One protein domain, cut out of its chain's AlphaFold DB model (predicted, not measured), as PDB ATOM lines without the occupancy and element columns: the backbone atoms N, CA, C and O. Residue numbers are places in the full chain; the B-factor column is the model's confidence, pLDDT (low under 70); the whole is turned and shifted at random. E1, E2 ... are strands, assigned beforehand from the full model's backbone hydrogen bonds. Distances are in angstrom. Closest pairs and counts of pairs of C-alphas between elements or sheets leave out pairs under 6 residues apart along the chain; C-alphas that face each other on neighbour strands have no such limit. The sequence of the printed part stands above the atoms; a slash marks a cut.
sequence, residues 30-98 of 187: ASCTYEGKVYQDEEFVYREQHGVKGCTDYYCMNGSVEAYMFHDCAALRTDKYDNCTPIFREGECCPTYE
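Overview. This is residues 30 to 98 of the 187 residues of the protein "CLUMA_CG008320, isoform A" of Clunio marinus (UniProt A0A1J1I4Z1). A narrow, strongly twisted sheet of three strands, E3 to E5, has the small hairpin of E1 and E2 at one end, near the turn from E4 to E5. At its other end, residues 73 to 98, with no named element, run out beyond the sheet, fold back towards it and turn outwards again near Gly 91. The printed part has 69 residues, with no named helix and five strands in the order E1 E2 E3 E4 E5; its class is all strand, though these hold 29 residues, under half. The whole is loose, with a radius of gyration of the C-alphas of 14.8 A, and spans 47 by 18 by 12 A.

Arrangement. Look first at E1, residues 32 to 34, and E2, residues 37 to 39, an antiparallel hairpin where N 32 and O 39 are 2.9 A apart, within hydrogen-bond range. Next come E3, residues 44 to 49, E4, residues 54 to 61, and E5, residues 64 to 72, a meander, each strand the antiparallel neighbour of the one before. Check N 48 and O 56 at 2.9 A for E3 and E4, and N 57 and O 69 at 2.8 A for E4 and E5, both within hydrogen-bond range. E3 and E5 are edge strands. The closest C-alphas of E1 and E5, Cys 32 and Ser 64, are 5.5 A apart; E2 and E5 are apart.

Along the chain. Find C-alpha 32 at (30.020, -49.186, 2.432), where E1 begins; E1 measures 6.6 A and E2 6.5 A. E3 measures 14.8 A and E4 21.5 A. E5 runs 23.9 A to C-alpha 72 at (47.816, -38.124, 18.005).

Size, cuts and confidence. The C-alphas farthest apart, of Ala 30 and Lys 80, are 46.5 A apart. The printed part has no cut, and the four links between strands are tight. Confidence is under 70 at residues 75 to 78 and 80.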
ATOM      1  N   ALA A  30      27.863 -55.769   5.952       87.62
ATOM      2  CA  ALA A  30      27.366 -54.749   5.043       87.62
ATOM      3  C   ALA A  30      28.526 -53.895   4.499       87.62
ATOM      4  O   ALA A  30      29.290 -53.289   5.247       87.62
ATOM      5  N   SER A  31      28.640 -53.835   3.170       94.69
ATOM      6  CA  SER A  31      29.633 -53.009   2.478       94.69
ATOM      7  C   SER A  31      29.242 -51.531   2.466       94.69
ATOM      8  O   SER A  31      28.063 -51.209   2.294       94.69
ATOM      9  N   CYS A  32      30.221 -50.633   2.504       95.81
ATOM     10  CA  CYS A  32      30.020 -49.186   2.432       95.81
ATOM     11  C   CYS A  32      30.326 -48.656   1.033       95.81
ATOM     12  O   CYS A  32      31.164 -49.204   0.319       95.81
ATOM     13  N   THR A  33      29.689 -47.551   0.639       97.44
ATOM     14  CA  THR A  33      30.049 -46.821  -0.587       97.44
ATOM     15  C   THR A  33      30.543 -45.421  -0.242       97.44
ATOM     16  O   THR A  33      29.796 -44.635   0.334       97.44
ATOM     17  N   TYR A  34      31.774 -45.091  -0.636       97.00
ATOM     18  CA  TYR A  34      32.384 -43.774  -0.432       97.00
ATOM     19  C   TYR A  34      33.091 -43.317  -1.709       97.00
ATOM     20  O   TYR A  34      33.822 -44.090  -2.326       97.00
ATOM     21  N   GLU A  35      32.809 -42.090  -2.161       96.69
ATOM     22  CA  GLU A  35      33.325 -41.524  -3.424       96.69
ATOM     23  C   GLU A  35      33.210 -42.468  -4.642       96.69
ATOM     24  O   GLU A  35      34.055 -42.501  -5.537       96.69
ATOM     25  N   GLY A  36      32.137 -43.266  -4.683       96.88
ATOM     26  CA  GLY A  36      31.865 -44.216  -5.767       96.88
ATOM     27  C   GLY A  36      32.667 -45.523  -5.716       96.88
ATOM     28  O   GLY A  36      32.518 -46.343  -6.622       96.88
ATOM     29  N   LYS A  37      33.483 -45.749  -4.681       98.00
ATOM     30  CA  LYS A  37      34.138 -47.035  -4.397       98.00
ATOM     31  C   LYS A  37      33.354 -47.806  -3.337       98.00
ATOM     32  O   LYS A  37      32.759 -47.198  -2.449       98.00
ATOM     33  N   VAL A  38      33.354 -49.133  -3.449       97.50
ATOM     34  CA  VAL A  38      32.722 -50.045  -2.486       97.50
ATOM     35  C   VAL A  38      33.805 -50.649  -1.604       97.50
ATOM     36  O   VAL A  38      34.782 -51.177  -2.134       97.50
ATOM     37  N   TYR A  39      33.601 -50.577  -0.296       97.06
ATOM     38  CA  TYR A  39      34.505 -51.054   0.745       97.06
ATOM     39  C   TYR A  39      33.824 -52.186   1.517       97.06
ATOM     40  O   TYR A  39      32.618 -52.113   1.769       97.06
ATOM     41  N   GLN A  40      34.563 -53.242   1.845       96.62
ATOM     42  CA  GLN A  40      34.083 -54.320   2.712       96.62
ATOM     43  C   GLN A  40      34.008 -53.851   4.167       96.62
ATOM     44  O   GLN A  40      34.635 -52.857   4.528       96.62
ATOM     45  N   ASP A  41      33.245 -54.567   4.993       93.56
ATOM     46  CA  ASP A  41      33.240 -54.329   6.436       93.56
ATOM     47  C   ASP A  41      34.672 -54.425   6.992       93.56
ATOM     48  O   ASP A  41      35.477 -55.251   6.552       93.56
ATOM     49  N   GLU A  42      34.991 -53.518   7.908       90.88
ATOM     50  CA  GLU A  42      36.300 -53.294   8.524       90.88
ATOM     51  C   GLU A  42      37.423 -52.899   7.541       90.88
ATOM     52  O   GLU A  42      38.608 -52.912   7.886       90.88
ATOM     53  N   GLU A  43      37.089 -52.489   6.313       96.31
ATOM     54  CA  GLU A  43      38.068 -51.971   5.355       96.31
ATOM     55  C   GLU A  43      38.359 -50.479   5.595       96.31
ATOM     56  O   GLU A  43      37.451 -49.670   5.802       96.31
ATOM     57  N   PHE A  44      39.641 -50.100   5.527       95.25
ATOM     58  CA  PHE A  44      40.070 -48.700   5.579       95.25
ATOM     59  C   PHE A  44      39.535 -47.929   4.366       95.25
ATOM     60  O   PHE A  44      39.777 -48.308   3.218       95.25
ATOM     61  N   VAL A  45      38.850 -46.816   4.620       96.44
ATOM     62  CA  VAL A  45      38.212 -46.001   3.580       96.44
ATOM     63  C   VAL A  45      39.096 -44.818   3.210       96.44
ATOM     64  O   VAL A  45      39.523 -44.693   2.058       96.44
ATOM     65  N   TYR A  46      39.361 -43.945   4.183       95.62
ATOM     66  CA  TYR A  46      40.209 -42.768   4.025       95.62
ATOM     67  C   TYR A  46      40.751 -42.288   5.375       95.62
ATOM     68  O   TYR A  46      40.330 -42.732   6.441       95.62
ATOM     69  N   ARG A  47      41.696 -41.350   5.307       94.06
ATOM     70  CA  ARG A  47      42.280 -40.664   6.460       94.06
ATOM     71  C   ARG A  47      42.012 -39.172   6.340       94.06
ATOM     72  O   ARG A  47      42.374 -38.571   5.329       94.06
ATOM     73  N   GLU A  48      41.408 -38.579   7.361       92.62
ATOM     74  CA  GLU A  48      41.233 -37.129   7.458       92.62
ATOM     75  C   GLU A  48      42.408 -36.509   8.217       92.62
ATOM     76  O   GLU A  48      42.751 -36.952   9.311       92.62
ATOM     77  N   GLN A  49      43.049 -35.491   7.638       90.50
ATOM     78  CA  GLN A  49      44.145 -34.774   8.295       90.50
ATOM     79  C   GLN A  49      43.617 -33.604   9.132       90.50
ATOM     80  O   GLN A  49      42.906 -32.738   8.625       90.50
ATOM     81  N   HIS A  50      44.077 -33.506  10.380       88.44
ATOM     82  CA  HIS A  50      43.779 -32.398  11.294       88.44
ATOM     83  C   HIS A  50      45.009 -31.491  11.498       88.44
ATOM     84  O   HIS A  50      45.277 -30.974  12.588       88.44
ATOM     85  N   GLY A  51      45.784 -31.286  10.426       84.81
ATOM     86  CA  GLY A  51      47.021 -30.505  10.444       84.81
ATOM     87  C   GLY A  51      48.069 -31.122  11.370       84.81
ATOM     88  O   GLY A  51      48.285 -32.327  11.359       84.81
ATOM     89  N   VAL A  52      48.729 -30.302  12.192       81.62
ATOM     90  CA  VAL A  52      49.779 -30.779  13.118       81.62
ATOM     91  C   VAL A  52      49.247 -31.583  14.305       81.62
ATOM     92  O   VAL A  52      50.044 -32.133  15.057       81.62
ATOM     93  N   LYS A  53      47.925 -31.621  14.506       83.19
ATOM     94  CA  LYS A  53      47.317 -32.286  15.664       83.19
ATOM     95  C   LYS A  53      47.351 -33.802  15.527       83.19
ATOM     96  O   LYS A  53      47.628 -34.497  16.493       83.19
ATOM     97  N   GLY A  54      47.056 -34.302  14.336       90.12
ATOM     98  CA  GLY A  54      46.728 -35.704  14.166       90.12
ATOM     99  C   GLY A  54      45.997 -35.984  12.874       90.12
ATOM    100  O   GLY A  54      45.804 -35.104  12.026       90.12
ATOM    101  N   CYS A  55      45.547 -37.219  12.758       93.56
ATOM    102  CA  CYS A  55      44.635 -37.640  11.714       93.56
ATOM    103  C   CYS A  55      43.627 -38.647  12.269       93.56
ATOM    104  O   CYS A  55      43.937 -39.381  13.208       93.56
ATOM    105  N   THR A  56      42.454 -38.711  11.649       92.19
ATOM    106  CA  THR A  56      41.435 -39.718  11.955       92.19
ATOM    107  C   THR A  56      41.352 -40.712  10.807       92.19
ATOM    108  O   THR A  56      41.179 -40.319   9.650       92.19
ATOM    109  N   ASP A  57      41.475 -42.000  11.113       94.50
ATOM    110  CA  ASP A  57      41.215 -43.072  10.160       94.50
ATOM    111  C   ASP A  57      39.727 -43.422  10.155       94.50
ATOM    112  O   ASP A  57      39.129 -43.668  11.205       94.50
ATOM    113  N   TYR A  58      39.153 -43.484   8.957       94.88
ATOM    114  CA  TYR A  58      37.771 -43.874   8.721       94.88
ATOM    115  C   TYR A  58      37.715 -45.257   8.092       94.88
ATOM    116  O   TYR A  58      38.411 -45.540   7.111       94.88
ATOM    117  N   TYR A  59      36.859 -46.105   8.647       95.12
ATOM    118  CA  TYR A  59      36.663 -47.481   8.216       95.12
ATOM    119  C   TYR A  59      35.209 -47.705   7.823       95.12
ATOM    120  O   TYR A  59      34.303 -46.997   8.265       95.12
ATOM    121  N   CYS A  60      34.984 -48.686   6.961       96.06
ATOM    122  CA  CYS A  60      33.648 -49.171   6.691       96.06
ATOM    123  C   CYS A  60      33.214 -50.072   7.845       96.06
ATOM    124  O   CYS A  60      33.808 -51.119   8.041       96.06
ATOM    125  N   MET A  61      32.196 -49.680   8.600       90.62
ATOM    126  CA  MET A  61      31.671 -50.437   9.729       90.62
ATOM    127  C   MET A  61      30.164 -50.617   9.533       90.62
ATOM    128  O   MET A  61      29.407 -49.648   9.525       90.62
ATOM    129  N   ASN A  62      29.708 -51.858   9.350       87.69
ATOM    130  CA  ASN A  62      28.294 -52.215   9.180       87.69
ATOM    131  C   ASN A  62      27.573 -51.389   8.098       87.69
ATOM    132  O   ASN A  62      26.473 -50.876   8.305       87.69
ATOM    133  N   GLY A  63      28.201 -51.221   6.936       91.25
ATOM    134  CA  GLY A  63      27.609 -50.492   5.812       91.25
ATOM    135  C   GLY A  63      27.656 -48.967   5.934       91.25
ATOM    136  O   GLY A  63      27.190 -48.280   5.021       91.25
ATOM    137  N   SER A  64      28.254 -48.427   7.002       93.06
ATOM    138  CA  SER A  64      28.477 -46.990   7.199       93.06
ATOM    139  C   SER A  64      29.964 -46.659   7.317       93.06
ATOM    140  O   SER A  64      30.752 -47.453   7.814       93.06
ATOM    141  N   VAL A  65      30.376 -45.485   6.838       95.38
ATOM    142  CA  VAL A  65      31.757 -45.014   7.025       95.38
ATOM    143  C   VAL A  65      31.846 -44.317   8.374       95.38
ATOM    144  O   VAL A  65      31.219 -43.276   8.566       95.38
ATOM    145  N   GLU A  66      32.612 -44.891   9.295       92.88
ATOM    146  CA  GLU A  66      32.713 -44.435  10.681       92.88
ATOM    147  C   GLU A  66      34.161 -44.089  11.043       92.88
ATOM    148  O   GLU A  66      35.113 -44.674  10.517       92.88
ATOM    149  N   ALA A  67      34.325 -43.109  11.934       90.88
ATOM    150  CA  ALA A  67      35.622 -42.793  12.518       90.88
ATOM    151  C   ALA A  67      36.045 -43.950  13.428       90.88
ATOM    152  O   ALA A  67      35.296 -44.339  14.320       90.88
ATOM    153  N   TYR A  68      37.238 -44.488  13.204       88.00
ATOM    154  CA  TYR A  68      37.718 -45.667  13.923       88.00
ATOM    155  C   TYR A  68      38.808 -45.320  14.937       88.00
ATOM    156  O   TYR A  68      38.776 -45.758  16.085       88.00
ATOM    157  N   MET A  69      39.798 -44.529  14.526       87.12
ATOM    158  CA  MET A  69      40.967 -44.252  15.357       87.12
ATOM    159  C   MET A  69      41.548 -42.883  15.035       87.12
ATOM    160  O   MET A  69      41.779 -42.569  13.868       87.12
ATOM    161  N   PHE A  70      41.836 -42.107  16.077       87.38
ATOM    162  CA  PHE A  70      42.636 -40.897  15.966       87.38
ATOM    163  C   PHE A  70      44.087 -41.197  16.319       87.38
ATOM    164  O   PHE A  70      44.396 -41.813  17.338       87.38
ATOM    165  N   HIS A  71      44.991 -40.741  15.466       87.12
ATOM    166  CA  HIS A  71      46.426 -40.799  15.695       87.12
ATOM    167  C   HIS A  71      46.894 -39.429  16.159       87.12
ATOM    168  O   HIS A  71      46.904 -38.472  15.381       87.12
ATOM    169  N   ASP A  72      47.298 -39.351  17.421       85.75
ATOM    170  CA  ASP A  72      47.816 -38.124  18.005       85.75
ATOM    171  C   ASP A  72      49.266 -37.865  17.568       85.75
ATOM    172  O   ASP A  72      50.171 -38.674  17.799       85.75
ATOM    173  N   CYS A  73      49.492 -36.708  16.948       87.12
ATOM    174  CA  CYS A  73      50.811 -36.239  16.538       87.12
ATOM    175  C   CYS A  73      51.400 -35.214  17.516       87.12
ATOM    176  O   CYS A  73      52.534 -34.771  17.314       87.12
ATOM    177  N   ALA A  74      50.686 -34.843  18.587       76.38
ATOM    178  CA  ALA A  74      51.150 -33.888  19.590       76.38
ATOM    179  C   ALA A  74      52.451 -34.340  20.265       76.38
ATOM    180  O   ALA A  74      53.307 -33.509  20.559       76.38
ATOM    181  N   ALA A  75      52.672 -35.651  20.409       68.25
ATOM    182  CA  ALA A  75      53.928 -36.199  20.925       68.25
ATOM    183  C   ALA A  75      55.162 -35.838  20.071       68.25
ATOM    184  O   ALA A  75      56.285 -35.837  20.575       68.25
ATOM    185  N   LEU A  76      54.975 -35.518  18.784       68.19
ATOM    186  CA  LEU A  76      56.050 -35.051  17.900       68.19
ATOM    187  C   LEU A  76      56.314 -33.551  18.044       68.19
ATOM    188  O   LEU A  76      57.343 -33.056  17.581       68.19
ATOM    189  N   ARG A  77      55.397 -32.821  18.680       66.75
ATOM    190  CA  ARG A  77      55.514 -31.391  18.909       66.75
ATOM    191  C   ARG A  77      56.242 -31.147  20.227       66.75
ATOM    192  O   ARG A  77      55.643 -30.931  21.274       66.75
ATOM    193  N   THR A  78      57.565 -31.182  20.162       66.88
ATOM    194  CA  THR A  78      58.406 -30.612  21.215       66.88
ATOM    195  C   THR A  78      58.565 -29.108  20.988       66.88
ATOM    196  O   THR A  78      58.468 -28.628  19.858       66.88
ATOM    197  N   ASP A  79      58.843 -28.365  22.061       73.25
ATOM    198  CA  ASP A  79      59.253 -26.950  22.039       73.25
ATOM    199  C   ASP A  79      60.377 -26.677  21.025       73.25
ATOM    200  O   ASP A  79      60.430 -25.616  20.404       73.25
ATOM    201  N   LYS A  80      61.226 -27.684  20.779       69.81
ATOM    202  CA  LYS A  80      62.233 -27.679  19.713       69.81
ATOM    203  C   LYS A  80      61.661 -27.277  18.345       69.81
ATOM    204  O   LYS A  80      62.330 -26.569  17.602       69.81
ATOM    205  N   TYR A  81      60.451 -27.709  17.995       74.69
ATOM    206  CA  TYR A  81      59.900 -27.542  16.648       74.69
ATOM    207  C   TYR A  81      58.852 -26.428  16.523       74.69
ATOM    208  O   TYR A  81      58.231 -26.307  15.469       74.69
ATOM    209  N   ASP A  82      58.659 -25.580  17.540       77.44
ATOM    210  CA  ASP A  82      57.620 -24.532  17.504       77.44
ATOM    211  C   ASP A  82      57.821 -23.509  16.364       77.44
ATOM    212  O   ASP A  82      56.852 -22.931  15.872       77.44
ATOM    213  N   ASN A  83      59.060 -23.331  15.890       79.19
ATOM    214  CA  ASN A  83      59.395 -22.450  14.762       79.19
ATOM    215  C   ASN A  83      59.520 -23.192  13.420       79.19
ATOM    216  O   ASN A  83      59.950 -22.609  12.422       79.19
ATOM    217  N   CYS A  84      59.175 -24.477  13.384       83.81
ATOM    218  CA  CYS A  84      59.357 -25.321  12.215       83.81
ATOM    219  C   CYS A  84      58.095 -25.394  11.372       83.81
ATOM    220  O   CYS A  84      56.985 -25.544  11.878       83.81
ATOM    221  N   THR A  85      58.271 -25.323  10.052       86.62
ATOM    222  CA  THR A  85      57.162 -25.576   9.132       86.62
ATOM    223  C   THR A  85      56.936 -27.087   9.048       86.62
ATOM    224  O   THR A  85      57.866 -27.808   8.681       86.62
ATOM    225  N   PRO A  86      55.737 -27.591   9.385       87.38
ATOM    226  CA  PRO A  86      55.432 -29.012   9.275       87.38
ATOM    227  C   PRO A  86      55.385 -29.450   7.804       87.38
ATOM    228  O   PRO A  86      54.779 -28.779   6.964       87.38
ATOM    229  N   ILE A  87      55.988 -30.600   7.497       89.62
ATOM    230  CA  ILE A  87      55.976 -31.221   6.168       89.62
ATOM    231  C   ILE A  87      55.003 -32.400   6.180       89.62
ATOM    232  O   ILE A  87      55.279 -33.441   6.780       89.62
ATOM    233  N   PHE A  88      53.883 -32.250   5.473       89.50
ATOM    234  CA  PHE A  88      52.881 -33.299   5.290       89.50
ATOM    235  C   PHE A  88      53.165 -34.091   4.015       89.50
ATOM    236  O   PHE A  88      53.285 -33.513   2.932       89.50
ATOM    237  N   ARG A  89      53.255 -35.417   4.135       89.38
ATOM    238  CA  ARG A  89      53.388 -36.327   2.994       89.38
ATOM    239  C   ARG A  89      52.074 -37.054   2.750       89.38
ATOM    240  O   ARG A  89      51.342 -37.366   3.684       89.38
ATOM    241  N   GLU A  90      51.776 -37.317   1.483       85.81
ATOM    242  CA  GLU A  90      50.581 -38.063   1.098       85.81
ATOM    243  C   GLU A  90      50.601 -39.466   1.727       85.81
ATOM    244  O   GLU A  90      51.599 -40.180   1.645       85.81
ATOM    245  N   GLY A  91      49.504 -39.843   2.388       82.62
ATOM    246  CA  GLY A  91      49.368 -41.117   3.100       82.62
ATOM    247  C   GLY A  91      49.973 -41.145   4.510       82.62
ATOM    248  O   GLY A  91      49.627 -42.027   5.299       82.62
ATOM    249  N   GLU A  92      50.809 -40.173   4.878       89.38
ATOM    250  CA  GLU A  92      51.315 -40.046   6.245       89.38
ATOM    251  C   GLU A  92      50.314 -39.276   7.117       89.38
ATOM    252  O   GLU A  92      49.675 -38.311   6.692       89.38
ATOM    253  N   CYS A  93      50.149 -39.754   8.349       91.25
ATOM    254  CA  CYS A  93      49.278 -39.118   9.326       91.25
ATOM    255  C   CYS A  93      49.929 -37.874   9.928       91.25
ATOM    256  O   CYS A  93      49.386 -36.773   9.865       91.25
ATOM    257  N   CYS A  94      51.114 -38.073  10.502       90.31
ATOM    258  CA  CYS A  94      51.823 -37.038  11.216       90.31
ATOM    259  C   CYS A  94      52.812 -36.310  10.316       90.31
ATOM    260  O   CYS A  94      53.459 -36.948   9.482       90.31
ATOM    261  N   PRO A  95      52.972 -34.991  10.502       88.94
ATOM    262  CA  PRO A  95      53.988 -34.253   9.783       88.94
ATOM    263  C   PRO A  95      55.387 -34.675  10.231       88.94
ATOM    264  O   PRO A  95      55.618 -35.089  11.369       88.94
ATOM    265  N   THR A  96      56.334 -34.487   9.325       89.62
ATOM    266  CA  THR A  96      57.766 -34.505   9.633       89.62
ATOM    267  C   THR A  96      58.301 -33.073   9.665       89.62
ATOM    268  O   THR A  96      57.636 -32.144   9.200       89.62
ATOM    269  N   TYR A  97      59.494 -32.876  10.224       85.25
ATOM    270  CA  TYR A  97      60.159 -31.572  10.307       85.25
ATOM    271  C   TYR A  97      61.545 -31.662   9.659       85.25
ATOM    272  O   TYR A  97      62.148 -32.735   9.654       85.25
ATOM    273  N   GLU A  98      62.038 -30.562   9.080       84.56
ATOM    274  CA  GLU A  98      63.379 -30.528   8.478       84.56
ATOM    275  C   GLU A  98      64.482 -30.689   9.532       84.56
ATOM    276  O   GLU A  98      64.405 -30.141  10.636       84.56
TER     277      GLU A  98